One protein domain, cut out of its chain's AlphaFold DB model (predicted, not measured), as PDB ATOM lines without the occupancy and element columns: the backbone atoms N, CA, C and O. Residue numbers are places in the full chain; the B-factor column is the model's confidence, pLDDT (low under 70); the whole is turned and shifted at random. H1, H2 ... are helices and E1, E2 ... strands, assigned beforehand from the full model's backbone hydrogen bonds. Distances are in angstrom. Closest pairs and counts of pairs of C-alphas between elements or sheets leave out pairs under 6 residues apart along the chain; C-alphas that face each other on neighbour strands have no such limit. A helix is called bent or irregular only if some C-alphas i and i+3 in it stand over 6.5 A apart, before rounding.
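This is residues 41 to 81 and 91 to 154 of the 156 residues of an uncharacterized protein of Sphingomonas sp. Root720 (UniProt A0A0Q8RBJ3). Crossed helices follow one another in a row with H4 in the middle: H1 packs on one side of it and H6 on the other, H2 and H3 make the end beyond H1, and H5 and the small hairpin E1-E2 lie at H6's end. The printed part has 105 residues, with helices H1 to H6 and then strands E1 and E2, an antiparallel sheet in the order E1 - E2; its class is mostly helix. It is compact, with a radius of gyration of the C-alphas of 13.4 A, and spans 42 by 24 by 23 A.

Start at H1, residues 41 to 53, which touches H4, residues 91 to 104, at a steep tilt of 68 degrees, only just short of about perpendicular; the closest C-alphas, of Ala 46 and Leu 97, are 4.2 A apart. H2, residues 59 to 65, touches H3, residues 70 to 79, with the closest C-alphas, of Ala 63 and Ile 70, at 5.2 A. H6, residues 124 to 133, touches H4 about perpendicular at 88 degrees, closest at C-alphas 95 and 130, 4.8 A, and touches H5, residues 113 to 119, closest at C-alphas 117 and 124, 5.4 A. In the hairpin of E1, residues 137 to 140, and E2, residues 150 to 153, N 138 and O 152 are 2.9 A apart, within hydrogen-bond range. Every O i to N i+4 pair is within range in H2, H4, H5 and H6; H1 has 8 of 9, H3 4 of 6.

Find C-alpha 41 at (117.068, 121.221, 102.696); from there H1 runs 18.3 A. H3, 15.3 A, is only just irregular: C-alphas 75 and 78 are 6.8 A apart. H4 runs 20.0 A and H6 14.4 A; E2 ends with C-alpha 153 at (124.868, 135.855, 113.151).

The farthest C-alphas, of Pro 78 and Asp 144, are 42.9 A apart. Residues 82 to 90 are not printed; C-alphas 81 and 91 stand 23.3 A apart across the cut. Residues 55 to 57, 75 to 81, 105 to 110 and 154 have pLDDT under 70.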
ATOM      1  N   ALA A  41     117.492 120.442 103.859       70.44
ATOM      2  CA  ALA A  41     117.068 121.221 102.696       70.44
ATOM      3  C   ALA A  41     117.975 122.440 102.454       70.44
ATOM      4  O   ALA A  41     118.353 122.704 101.314       70.44
ATOM      5  N   VAL A  42     118.371 123.133 103.528       73.12
ATOM      6  CA  VAL A  42     119.292 124.279 103.476       73.12
ATOM      7  C   VAL A  42     120.676 123.814 103.047       73.12
ATOM      8  O   VAL A  42     121.272 124.414 102.160       73.12
ATOM      9  N   LEU A  43     121.168 122.709 103.608       76.62
ATOM     10  CA  LEU A  43     122.472 122.161 103.250       76.62
ATOM     11  C   LEU A  43     122.513 121.660 101.797       76.62
ATOM     12  O   LEU A  43     123.474 121.917 101.074       76.62
ATOM     13  N   ARG A  44     121.458 120.981 101.340       78.06
ATOM     14  CA  ARG A  44     121.296 120.520  99.956       78.06
ATOM     15  C   ARG A  44     121.272 121.693  98.991       78.06
ATOM     16  O   ARG A  44     121.969 121.656  97.981       78.06
ATOM     17  N   HIS A  45     120.504 122.730  99.316       79.12
ATOM     18  CA  HIS A  45     120.463 123.952  98.531       79.12
ATOM     19  C   HIS A  45     121.826 124.659  98.529       79.12
ATOM     20  O   HIS A  45     122.330 124.964  97.461       79.12
ATOM     21  N   ALA A  46     122.494 124.804  99.675       83.19
ATOM     22  CA  ALA A  46     123.825 125.403  99.768       83.19
ATOM     23  C   ALA A  46     124.873 124.648  98.938       83.19
ATOM     24  O   ALA A  46     125.609 125.262  98.171       83.19
ATOM     25  N   LEU A  47     124.917 123.316  99.011       80.25
ATOM     26  CA  LEU A  47     125.788 122.500  98.158       80.25
ATOM     27  C   LEU A  47     125.417 122.666  96.673       80.25
ATOM     28  O   LEU A  47     126.292 122.810  95.815       80.25
ATOM     29  N   GLN A  48     124.121 122.740  96.356       80.25
ATOM     30  CA  GLN A  48     123.625 123.057  95.016       80.25
ATOM     31  C   GLN A  48     123.873 124.518  94.587       80.25
ATOM     32  O   GLN A  48     123.934 124.798  93.399       80.25
ATOM     33  N   THR A  49     124.158 125.445  95.482       83.19
ATOM     34  CA  THR A  49     124.636 126.779  95.098       83.19
ATOM     35  C   THR A  49     126.154 126.762  94.925       83.19
ATOM     36  O   THR A  49     126.702 127.337  93.988       83.19
ATOM     37  N   PHE A  50     126.861 126.029  95.783       81.44
ATOM     38  CA  PHE A  50     128.317 126.012  95.822       81.44
ATOM     39  C   PHE A  50     128.959 125.445  94.547       81.44
ATOM     40  O   PHE A  50     129.852 126.078  93.990       81.44
ATOM     41  N   CYS A  51     128.507 124.305  94.023       77.69
ATOM     42  CA  CYS A  51     129.012 123.821  92.727       77.69
ATOM     43  C   CYS A  51     128.493 124.613  91.506       77.69
ATOM     44  O   CYS A  51     129.053 124.462  90.427       77.69
ATOM     45  N   ASP A  52     127.467 125.470  91.632       78.50
ATOM     46  CA  ASP A  52     127.072 126.391  90.550       78.50
ATOM     47  C   ASP A  52     128.040 127.578  90.521       78.50
ATOM     48  O   ASP A  52     128.395 128.093  89.464       78.50
ATOM     49  N   CYS A  53     128.549 127.955  91.694       75.44
ATOM     50  CA  CYS A  53     129.628 128.915  91.861       75.44
ATOM     51  C   CYS A  53     131.015 128.368  91.458       75.44
ATOM     52  O   CYS A  53     131.912 129.155  91.133       75.44
ATOM     53  N   TRP A  54     131.221 127.043  91.481       70.69
ATOM     54  CA  TRP A  54     132.538 126.433  91.291       70.69
ATOM     55  C   TRP A  54     132.507 125.186  90.397       70.69
ATOM     56  O   TRP A  54     131.982 124.143  90.770       70.69
ATOM     57  N   SER A  55     133.127 125.292  89.219       60.06
ATOM     58  CA  SER A  55     133.096 124.270  88.162       60.06
ATOM     59  C   SER A  55     133.961 123.027  88.423       60.06
ATOM     60  O   SER A  55     133.764 122.016  87.759       60.06
ATOM     61  N   ASP A  56     134.910 123.092  89.366       62.66
ATOM     62  CA  ASP A  56     135.833 121.996  89.717       62.66
ATOM     63  C   ASP A  56     135.436 121.374  91.072       62.66
ATOM     64  O   ASP A  56     136.219 121.354  92.021       62.66
ATOM     65  N   PHE A  57     134.180 120.942  91.197       67.31
ATOM     66  CA  PHE A  57     133.625 120.428  92.451       67.31
ATOM     67  C   PHE A  57     133.642 118.897  92.513       67.31
ATOM     68  O   PHE A  57     133.072 118.236  91.645       67.31
ATOM     69  N   ASP A  58     134.221 118.343  93.580       73.62
ATOM     70  CA  ASP A  58     134.103 116.932  93.953       73.62
ATOM     71  C   ASP A  58     133.624 116.773  95.411       73.62
ATOM     72  O   ASP A  58     133.706 117.697  96.232       73.62
ATOM     73  N   ALA A  59     133.085 115.593  95.736       75.25
ATOM     74  CA  ALA A  59     132.517 115.316  97.054       75.25
ATOM     75  C   ALA A  59     133.548 115.433  98.194       75.25
ATOM     76  O   ALA A  59     133.197 115.820  99.310       75.25
ATOM     77  N   GLU A  60     134.823 115.135  97.925       79.31
ATOM     78  CA  GLU A  60     135.909 115.254  98.905       79.31
ATOM     79  C   GLU A  60     136.190 116.713  99.273       79.31
ATOM     80  O   GLU A  60     136.369 117.055 100.447       79.31
ATOM     81  N   THR A  61     136.209 117.581  98.271       77.69
ATOM     82  CA  THR A  61     136.388 119.019  98.421       77.69
ATOM     83  C   THR A  61     135.212 119.622  99.169       77.69
ATOM     84  O   THR A  61     135.418 120.374 100.117       77.69
ATOM     85  N   ALA A  62     133.985 119.240  98.820       78.12
ATOM     86  CA  ALA A  62     132.784 119.681  99.519       78.12
ATOM     87  C   ALA A  62     132.779 119.264 100.991       78.12
ATOM     88  O   ALA A  62     132.549 120.089 101.869       78.12
ATOM     89  N   ALA A  63     133.095 117.995 101.263       78.88
ATOM     90  CA  ALA A  63     133.180 117.455 102.612       78.88
ATOM     91  C   ALA A  63     134.196 118.236 103.456       78.88
ATOM     92  O   ALA A  63     133.944 118.544 104.615       78.88
ATOM     93  N   ARG A  64     135.326 118.627 102.861       77.62
ATOM     94  CA  ARG A  64     136.348 119.441 103.527       77.62
ATOM     95  C   ARG A  64     135.933 120.896 103.708       77.62
ATOM     96  O   ARG A  64     136.261 121.500 104.724       77.62
ATOM     97  N   ILE A  65     135.264 121.479 102.716       79.12
ATOM     98  CA  ILE A  65     134.830 122.875 102.761       79.12
ATOM     99  C   ILE A  65     133.706 123.046 103.767       79.12
ATOM    100  O   ILE A  65     133.793 123.952 104.573       79.12
ATOM    101  N   PHE A  66     132.709 122.175 103.775       78.19
ATOM    102  CA  PHE A  66     131.606 122.242 104.729       78.19
ATOM    103  C   PHE A  66     131.919 121.513 106.039       78.19
ATOM    104  O   PHE A  66     131.069 121.456 106.908       78.19
ATOM    105  N   ASN A  67     133.109 120.927 106.205       77.88
ATOM    106  CA  ASN A  67     133.444 120.106 107.375       77.88
ATOM    107  C   ASN A  67     132.379 119.020 107.675       77.88
ATOM    108  O   ASN A  67     131.976 118.789 108.813       77.88
ATOM    109  N   LEU A  68     131.905 118.351 106.622       76.50
ATOM    110  CA  LEU A  68     130.866 117.324 106.684       76.50
ATOM    111  C   LEU A  68     131.417 115.938 106.331       76.50
ATOM    112  O   LEU A  68     132.398 115.819 105.592       76.50
ATOM    113  N   PRO A  69     130.780 114.848 106.798       75.81
ATOM    114  CA  PRO A  69     131.115 113.505 106.345       75.81
ATOM    115  C   PRO A  69     130.928 113.356 104.830       75.81
ATOM    116  O   PRO A  69     129.894 113.727 104.281       75.81
ATOM    117  N   ILE A  70     131.889 112.723 104.151       78.25
ATOM    118  CA  ILE A  70     131.798 112.494 102.700       78.25
ATOM    119  C   ILE A  70     130.550 111.693 102.305       78.25
ATOM    120  O   ILE A  70     129.914 112.021 101.313       78.25
ATOM    121  N   GLY A  71     130.145 110.709 103.117       71.88
ATOM    122  CA  GLY A  71     128.935 109.923 102.865       71.88
ATOM    123  C   GLY A  71     127.663 110.776 102.853       71.88
ATOM    124  O   GLY A  71     126.763 110.499 102.072       71.88
ATOM    125  N   LEU A  72     127.621 111.847 103.655       71.69
ATOM    126  CA  LEU A  72     126.519 112.811 103.668       71.69
ATOM    127  C   LEU A  72     126.509 113.662 102.395       71.69
ATOM    128  O   LEU A  72     125.464 113.865 101.790       71.69
ATOM    129  N   ILE A  73     127.676 114.124 101.948       73.94
ATOM    130  CA  ILE A  73     127.775 114.823 100.664       73.94
ATOM    131  C   ILE A  73     127.307 113.909  99.528       73.94
ATOM    132  O   ILE A  73     126.527 114.343  98.690       73.94
ATOM    133  N   GLN A  74     127.709 112.636  99.534       74.62
ATOM    134  CA  GLN A  74     127.354 111.649  98.510       74.62
ATOM    135  C   GLN A  74     125.855 111.312  98.465       74.62
ATOM    136  O   GLN A  74     125.343 110.970  97.401       74.62
ATOM    137  N   THR A  75     125.115 111.426  99.576       68.88
ATOM    138  CA  THR A  75     123.644 111.266  99.555       68.88
ATOM    139  C   THR A  75     122.930 112.482  98.957       68.88
ATOM    140  O   THR A  75     121.799 112.377  98.471       68.88
ATOM    141  N   ILE A  76     123.594 113.638  98.956       65.00
ATOM    142  CA  ILE A  76     123.114 114.898  98.380       65.00
ATOM    143  C   ILE A  76     123.548 115.039  96.906       65.00
ATOM    144  O   ILE A  76     122.785 115.543  96.079       65.00
ATOM    145  N   GLU A  77     124.725 114.502  96.572       57.47
ATOM    146  CA  GLU A  77     125.404 114.498  95.271       57.47
ATOM    147  C   GLU A  77     124.597 114.001  94.051       57.47
ATOM    148  O   GLU A  77     124.830 114.552  92.970       57.47
ATOM    149  N   PRO A  78     123.624 113.060  94.120       53.94
ATOM    150  CA  PRO A  78     122.914 112.617  92.912       53.94
ATOM    151  C   PRO A  78     122.151 113.725  92.158       53.94
ATOM    152  O   PRO A  78     121.664 113.479  91.056       53.94
ATOM    153  N   LEU A  79     122.067 114.945  92.695       52.44
ATOM    154  CA  LEU A  79     121.366 116.079  92.088       52.44
ATOM    155  C   LEU A  79     122.189 116.897  91.071       52.44
ATOM    156  O   LEU A  79     121.628 117.771  90.416       52.44
ATOM    157  N   ARG A  80     123.486 116.614  90.879       49.47
ATOM    158  CA  ARG A  80     124.399 117.513  90.140       49.47
ATOM    159  C   ARG A  80     124.772 117.165  88.696       49.47
ATOM    160  O   ARG A  80     125.384 118.008  88.050       49.47
ATOM    161  N   PHE A  81     124.403 116.012  88.133       49.50
ATOM    162  CA  PHE A  81     124.811 115.684  86.748       49.50
ATOM    163  C   PHE A  81     123.747 115.904  85.665       49.50
ATOM    164  O   PHE A  81     124.075 115.867  84.479       49.50
ATOM    165  N   ILE A  91     120.954 136.313  94.752       88.56
ATOM    166  CA  ILE A  91     121.479 136.843  96.020       88.56
ATOM    167  C   ILE A  91     120.974 136.015  97.215       88.56
ATOM    168  O   ILE A  91     121.749 135.756  98.134       88.56
ATOM    169  N   ASP A  92     119.738 135.519  97.160       85.19
ATOM    170  CA  ASP A  92     119.155 134.677  98.212       85.19
ATOM    171  C   ASP A  92     119.849 133.306  98.294       85.19
ATOM    172  O   ASP A  92     120.157 132.820  99.388       85.19
ATOM    173  N   ASP A  93     120.193 132.722  97.138       86.81
ATOM    174  CA  ASP A  93     120.970 131.476  97.074       86.81
ATOM    175  C   ASP A  93     122.347 131.654  97.733       86.81
ATOM    176  O   ASP A  93     122.828 130.773  98.455       86.81
ATOM    177  N   LEU A  94     122.989 132.813  97.509       89.00
ATOM    178  CA  LEU A  94     124.252 133.158  98.163       89.00
ATOM    179  C   LEU A  94     124.068 133.317  99.670       89.00
ATOM    180  O   LEU A  94     124.901 132.814 100.415       89.00
ATOM    181  N   GLY A  95     122.991 133.960 100.128       87.62
ATOM    182  CA  GLY A  95     122.694 134.094 101.555       87.62
ATOM    183  C   GLY A  95     122.609 132.734 102.251       87.62
ATOM    184  O   GLY A  95     123.304 132.498 103.239       87.62
ATOM    185  N   SER A  96     121.859 131.803 101.659       84.19
ATOM    186  CA  SER A  96     121.697 130.437 102.177       84.19
ATOM    187  C   SER A  96     123.015 129.652 102.197       84.19
ATOM    188  O   SER A  96     123.321 128.945 103.160       84.19
ATOM    189  N   LEU A  97     123.829 129.790 101.144       87.75
ATOM    190  CA  LEU A  97     125.160 129.187 101.081       87.75
ATOM    191  C   LEU A  97     126.085 129.734 102.176       87.75
ATOM    192  O   LEU A  97     126.764 128.961 102.849       87.75
ATOM    193  N   ILE A  98     126.107 131.052 102.364       88.00
ATOM    194  CA  ILE A  98     126.948 131.707 103.370       88.00
ATOM    195  C   ILE A  98     126.525 131.272 104.772       88.00
ATOM    196  O   ILE A  98     127.387 130.883 105.554       88.00
ATOM    197  N   GLN A  99     125.222 131.233 105.058       83.69
ATOM    198  CA  GLN A  99     124.705 130.725 106.328       83.69
ATOM    199  C   GLN A  99     125.185 129.291 106.591       83.69
ATOM    200  O   GLN A  99     125.687 128.989 107.674       83.69
ATOM    201  N   ALA A 100     125.061 128.400 105.603       82.06
ATOM    202  CA  ALA A 100     125.487 127.014 105.756       82.06
ATOM    203  C   ALA A 100     127.004 126.895 105.972       82.06
ATOM    204  O   ALA A 100     127.441 126.114 106.817       82.06
ATOM    205  N   LEU A 101     127.814 127.675 105.252       82.69
ATOM    206  CA  LEU A 101     129.268 127.704 105.435       82.69
ATOM    207  C   LEU A 101     129.653 128.187 106.835       82.69
ATOM    208  O   LEU A 101     130.477 127.550 107.488       82.69
ATOM    209  N   SER A 102     129.035 129.267 107.307       78.00
ATOM    210  CA  SER A 102     129.290 129.806 108.639       78.00
ATOM    211  C   SER A 102     128.909 128.823 109.745       78.00
ATOM    212  O   SER A 102     129.689 128.603 110.666       78.00
ATOM    213  N   ALA A 103     127.744 128.181 109.635       75.69
ATOM    214  CA  ALA A 103     127.260 127.240 110.644       75.69
ATOM    215  C   ALA A 103     128.063 125.929 110.677       75.69
ATOM    216  O   ALA A 103     128.253 125.329 111.731       75.69
ATOM    217  N   THR A 104     128.545 125.466 109.523       71.50
ATOM    218  CA  THR A 104     129.267 124.187 109.430       71.50
ATOM    219  C   THR A 104     130.769 124.313 109.700       71.50
ATOM    220  O   THR A 104     131.425 123.323 110.036       71.50
ATOM    221  N   ARG A 105     131.330 125.528 109.632       69.44
ATOM    222  CA  ARG A 105     132.752 125.798 109.892       69.44
ATOM    223  C   ARG A 105     132.996 126.618 111.151       69.44
ATOM    224  O   ARG A 105     133.707 127.620 111.131       69.44
ATOM    225  N   THR A 106     132.504 126.117 112.272       59.75
ATOM    226  CA  THR A 106     132.748 126.670 113.615       59.75
ATOM    227  C   THR A 106     134.238 126.902 113.939       59.75
ATOM    228  O   THR A 106     134.580 127.795 114.709       59.75
ATOM    229  N   GLU A 107     135.154 126.154 113.318       55.50
ATOM    230  CA  GLU A 107     136.612 126.295 113.471       55.50
ATOM    231  C   GLU A 107     137.241 127.500 112.747       55.50
ATOM    232  O   GLU A 107     138.394 127.839 113.013       55.50
ATOM    233  N   TRP A 108     136.524 128.148 111.825       55.78
ATOM    234  CA  TRP A 108     137.034 129.335 111.130       55.78
ATOM    235  C   TRP A 108     137.048 130.584 112.006       55.78
ATOM    236  O   TRP A 108     137.644 131.589 111.618       55.78
ATOM    237  N   GLY A 109     136.457 130.510 113.201       62.25
ATOM    238  CA  GLY A 109     136.257 131.678 114.040       62.25
ATOM    239  C   GLY A 109     135.510 132.750 113.253       62.25
ATOM    240  O   GLY A 109     134.564 132.465 112.522       62.25
ATOM    241  N   THR A 110     135.967 133.989 113.376       69.44
ATOM    242  CA  THR A 110     135.388 135.117 112.657       69.44
ATOM    243  C   THR A 110     135.691 135.037 111.155       69.44
ATOM    244  O   THR A 110     136.836 135.215 110.733       69.44
ATOM    245  N   ILE A 111     134.663 134.810 110.336       81.88
ATOM    246  CA  ILE A 111     134.794 134.731 108.878       81.88
ATOM    247  C   ILE A 111     134.692 136.121 108.241       81.88
ATOM    248  O   ILE A 111     133.813 136.916 108.575       81.88
ATOM    249  N   THR A 112     135.594 136.428 107.305       87.50
ATOM    250  CA  THR A 112     135.540 137.691 106.560       87.50
ATOM    251  C   THR A 112     134.748 137.553 105.262       87.50
ATOM    252  O   THR A 112     134.707 136.492 104.631       87.50
ATOM    253  N   VAL A 113     134.185 138.666 104.797       87.31
ATOM    254  CA  VAL A 113     133.555 138.771 103.476       87.31
ATOM    255  C   VAL A 113     134.524 138.368 102.358       87.31
ATOM    256  O   VAL A 113     134.115 137.691 101.413       87.31
ATOM    257  N   ALA A 114     135.806 138.750 102.441       87.69
ATOM    258  CA  ALA A 114     136.793 138.379 101.428       87.69
ATOM    259  C   ALA A 114     137.081 136.873 101.402       87.69
ATOM    260  O   ALA A 114     137.266 136.316 100.317       87.69
ATOM    261  N   ASP A 115     137.101 136.208 102.557       86.62
ATOM    262  CA  ASP A 115     137.309 134.763 102.627       86.62
ATOM    263  C   ASP A 115     136.164 134.001 101.974       86.62
ATOM    264  O   ASP A 115     136.416 133.154 101.114       86.62
ATOM    265  N   VAL A 116     134.922 134.372 102.293       88.00
ATOM    266  CA  VAL A 116     133.728 133.818 101.643       88.00
ATOM    267  C   VAL A 116     133.769 134.064 100.143       88.00
ATOM    268  O   VAL A 116     133.688 133.113  99.371       88.00
ATOM    269  N   ALA A 117     133.947 135.319  99.720       88.62
ATOM    270  CA  ALA A 117     133.977 135.709  98.310       88.62
ATOM    271  C   ALA A 117     135.000 134.889  97.509       88.62
ATOM    272  O   ALA A 117     134.715 134.407  96.413       88.62
ATOM    273  N   ARG A 118     136.185 134.682  98.089       86.06
ATOM    274  CA  ARG A 118     137.262 133.885  97.503       86.06
ATOM    275  C   ARG A 118     136.915 132.395  97.450       86.06
ATOM    276  O   ARG A 118     137.207 131.760  96.441       86.06
ATOM    277  N   LEU A 119     136.306 131.852  98.504       83.88
ATOM    278  CA  LEU A 119     135.915 130.445  98.598       83.88
ATOM    279  C   LEU A 119     134.851 130.072  97.561       83.88
ATOM    280  O   LEU A 119     134.984 129.057  96.888       83.88
ATOM    281  N   ILE A 120     133.817 130.904  97.423       85.06
ATOM    282  CA  ILE A 120     132.692 130.653  96.512       85.06
ATOM    283  C   ILE A 120     132.893 131.317  95.142       85.06
ATOM    284  O   ILE A 120     131.972 131.358  94.339       85.06
ATOM    285  N   ASN A 121     134.080 131.867  94.864       84.31
ATOM    286  CA  ASN A 121     134.417 132.539  93.606       84.31
ATOM    287  C   ASN A 121     133.389 133.616  93.175       84.31
ATOM    288  O   ASN A 121     133.042 133.735  92.000       84.31
ATOM    289  N   GLN A 122     132.908 134.414  94.132       88.69
ATOM    290  CA  GLN A 122     131.959 135.510  93.905       88.69
ATOM    291  C   GLN A 122     132.595 136.877  94.208       88.69
ATOM    292  O   GLN A 122     133.523 136.972  95.011       88.69
ATOM    293  N   PRO A 123     132.105 137.976  93.606       91.25
ATOM    294  CA  PRO A 123     132.520 139.324  93.984       91.25
ATOM    295  C   PRO A 123     132.165 139.662  95.441       91.25
ATOM    296  O   PRO A 123     131.045 139.408  95.880       91.25
ATOM    297  N   VAL A 124     133.067 140.358  96.147       91.19
ATOM    298  CA  VAL A 124     132.856 140.884  97.517       91.19
ATOM    299  C   VAL A 124     131.532 141.642  97.648       91.19
ATOM    300  O   VAL A 124     130.794 141.428  98.602       91.19
ATOM    301  N   ALA A 125     131.189 142.477  96.662       90.81
ATOM    302  CA  ALA A 125     129.945 143.246  96.673       90.81
ATOM    303  C   ALA A 125     128.687 142.360  96.734       90.81
ATOM    304  O   ALA A 125     127.747 142.704  97.439       90.81
ATOM    305  N   ARG A 126     128.690 141.202  96.056       92.06
ATOM    306  CA  ARG A 126     127.559 140.261  96.083       92.06
ATOM    307  C   ARG A 126     127.447 139.529  97.414       92.06
ATOM    308  O   ARG A 126     126.341 139.257  97.855       92.06
ATOM    309  N   VAL A 127     128.577 139.224  98.052       90.25
ATOM    310  CA  VAL A 127     128.592 138.639  99.402       90.25
ATOM    311  C   VAL A 127     128.044 139.640 100.418       90.25
ATOM    312  O   VAL A 127     127.211 139.275 101.237       90.25
ATOM    313  N   ILE A 128     128.450 140.911 100.328       90.75
ATOM    314  CA  ILE A 128     127.917 141.991 101.174       90.75
ATOM    315  C   ILE A 128     126.411 142.141 100.982       90.75
ATOM    316  O   ILE A 128     125.682 142.236 101.962       90.75
ATOM    317  N   GLU A 129     125.950 142.159  99.730       89.62
ATOM    318  CA  GLU A 129     124.529 142.255  99.401       89.62
ATOM    319  C   GLU A 129     123.741 141.061  99.960       89.62
ATOM    320  O   GLU A 129     122.731 141.260 100.625       89.62
ATOM    321  N   ALA A 130     124.248 139.837  99.774       91.44
ATOM    322  CA  ALA A 130     123.634 138.621 100.300       91.44
ATOM    323  C   ALA A 130     123.529 138.630 101.827       91.44
ATOM    324  O   ALA A 130     122.461 138.350 102.360       91.44
ATOM    325  N   VAL A 131     124.599 139.002 102.535       89.00
ATOM    326  CA  VAL A 131     124.575 139.109 104.001       89.00
ATOM    327  C   VAL A 131     123.639 140.229 104.455       89.00
ATOM    328  O   VAL A 131     122.860 140.027 105.376       89.00
ATOM    329  N   GLY A 132     123.668 141.391 103.797       85.62
ATOM    330  CA  GLY A 132     122.856 142.549 104.176       85.62
ATOM    331  C   GLY A 132     121.348 142.377 103.958       85.62
ATOM    332  O   GLY A 132     120.568 143.082 104.596       85.62
ATOM    333  N   LEU A 133     120.935 141.467 103.071       82.94
ATOM    334  CA  LEU A 133     119.528 141.105 102.858       82.94
ATOM    335  C   LEU A 133     119.090 139.883 103.677       82.94
ATOM    336  O   LEU A 133     117.893 139.606 103.762       82.94
ATOM    337  N   HIS A 134     120.030 139.156 104.280       82.88
ATOM    338  CA  HIS A 134     119.725 137.952 105.037       82.88
ATOM    339  C   HIS A 134     119.198 138.295 106.431       82.88
ATOM    340  O   HIS A 134     119.797 139.079 107.160       82.88
ATOM    341  N   SER A 135     118.101 137.665 106.853       79.00
ATOM    342  CA  SER A 135     117.413 138.036 108.099       79.00
ATOM    343  C   SER A 135     118.197 137.737 109.378       79.00
ATOM    344  O   SER A 135     117.852 138.277 110.421       79.00
ATOM    345  N   TRP A 136     119.187 136.841 109.321       74.38
ATOM    346  CA  TRP A 136     119.922 136.331 110.494       74.38
ATOM    347  C   TRP A 136     121.423 136.628 110.481       74.38
ATOM    348  O   TRP A 136     122.117 136.243 111.416       74.38
ATOM    349  N   MET A 137     121.945 137.254 109.423       84.25
ATOM    350  CA  MET A 137     123.373 137.571 109.314       84.25
ATOM    351  C   MET A 137     123.573 139.082 109.283       84.25
ATOM    352  O   MET A 137     122.726 139.813 108.778       84.25
ATOM    353  N   PHE A 138     124.706 139.560 109.786       85.94
ATOM    354  CA  PHE A 138     125.064 140.974 109.728       85.94
ATOM    355  C   PHE A 138     126.573 141.171 109.574       85.94
ATOM    356  O   PHE A 138     127.370 140.256 109.775       85.94
ATOM    357  N   LEU A 139     126.968 142.383 109.171       87.62
ATOM    358  CA  LEU A 139     128.366 142.739 108.935       87.62
ATOM    359  C   LEU A 139     128.917 143.588 110.079       87.62
ATOM    360  O   LEU A 139     128.320 144.604 110.440       87.62
ATOM    361  N   VAL A 140     130.090 143.219 110.594       87.12
ATOM    362  CA  VAL A 140     130.800 143.956 111.651       87.12
ATOM    363  C   VAL A 140     132.186 144.383 111.172       87.12
ATOM    364  O   VAL A 140     132.873 143.653 110.461       87.12
ATOM    365  N   GLY A 141     132.625 145.579 111.567       85.94
ATOM    366  CA  GLY A 141     133.967 146.091 111.281       85.94
ATOM    367  C   GLY A 141     133.968 147.462 110.611       85.94
ATOM    368  O   GLY A 141     132.973 148.185 110.608       85.94
ATOM    369  N   ALA A 142     135.122 147.853 110.072       79.31
ATOM    370  CA  ALA A 142     135.305 149.169 109.469       79.31
ATOM    371  C   ALA A 142     134.774 149.201 108.023       79.31
ATOM    372  O   ALA A 142     135.286 148.512 107.141       79.31
ATOM    373  N   HIS A 143     133.759 150.033 107.771       74.69
ATOM    374  CA  HIS A 143     133.088 150.140 106.468       74.69
ATOM    375  C   HIS A 143     133.975 150.675 105.328       74.69
ATOM    376  O   HIS A 143     133.623 150.519 104.162       74.69
ATOM    377  N   ASP A 144     135.121 151.291 105.633       79.44
ATOM    378  CA  ASP A 144     136.101 151.741 104.636       79.44
ATOM    379  C   ASP A 144     136.944 150.587 104.059       79.44
ATOM    380  O   ASP A 144     137.687 150.786 103.096       79.44
ATOM    381  N   ARG A 145     136.824 149.378 104.626       79.81
ATOM    382  CA  ARG A 145     137.512 148.156 104.188       79.81
ATOM    383  C   ARG A 145     136.517 146.999 104.037       79.81
ATOM    384  O   ARG A 145     136.504 146.096 104.874       79.81
ATOM    385  N   PRO A 146     135.671 147.015 102.989       73.81
ATOM    386  CA  PRO A 146     134.603 146.030 102.790       73.81
ATOM    387  C   PRO A 146     135.097 144.579 102.679       73.81
ATOM    388  O   PRO A 146     134.373 143.653 103.021       73.81
ATOM    389  N   ASP A 147     136.339 144.373 102.244       75.38
ATOM    390  CA  ASP A 147     137.022 143.077 102.203       75.38
ATOM    391  C   ASP A 147     137.325 142.508 103.600       75.38
ATOM    392  O   ASP A 147     137.466 141.300 103.763       75.38
ATOM    393  N   ARG A 148     137.404 143.369 104.618       80.31
ATOM    394  CA  ARG A 148     137.729 143.002 106.004       80.31
ATOM    395  C   ARG A 148     136.519 142.965 106.924       80.31
ATOM    396  O   ARG A 148     136.695 142.775 108.125       80.31
ATOM    397  N   LEU A 149     135.323 143.196 106.385       85.00
ATOM    398  CA  LEU A 149     134.098 143.050 107.155       85.00
ATOM    399  C   LEU A 149     133.948 141.596 107.586       85.00
ATOM    400  O   LEU A 149     134.209 140.673 106.812       85.00
ATOM    401  N   LEU A 150     133.553 141.432 108.836       87.50
ATOM    402  CA  LEU A 150     133.261 140.161 109.470       87.50
ATOM    403  C   LEU A 150     131.791 139.836 109.234       87.50
ATOM    404  O   LEU A 150     130.967 140.750 109.229       87.50
ATOM    405  N   ILE A 151     131.473 138.562 109.036       85.50
ATOM    406  CA  ILE A 151     130.095 138.076 108.958       85.50
ATOM    407  C   ILE A 151     129.758 137.443 110.306       85.50
ATOM    408  O   ILE A 151     130.417 136.493 110.725       85.50
ATOM    409  N   GLU A 152     128.740 137.982 110.964       83.50
ATOM    410  CA  GLU A 152     128.226 137.542 112.264       83.50
ATOM    411  C   GLU A 152     126.755 137.107 112.131       83.50
ATOM    412  O   GLU A 152     126.114 137.380 111.109       83.50
ATOM    413  N   HIS A 153     126.217 136.438 113.156       78.50
ATOM    414  CA  HIS A 153     124.868 135.855 113.151       78.50
ATOM    415  C   HIS A 153     124.076 136.298 114.389       78.50
ATOM    416  O   HIS A 153     124.631 136.372 115.483       78.50
ATOM    417  N   GLU A 154     122.784 136.604 114.239       63.78
ATOM    418  CA  GLU A 154     121.902 136.822 115.395       63.78
ATOM    419  C   GLU A 154     121.409 135.471 115.938       63.78
ATOM    420  O   GLU A 154     120.847 134.677 115.184       63.78
TER     421      GLU A 154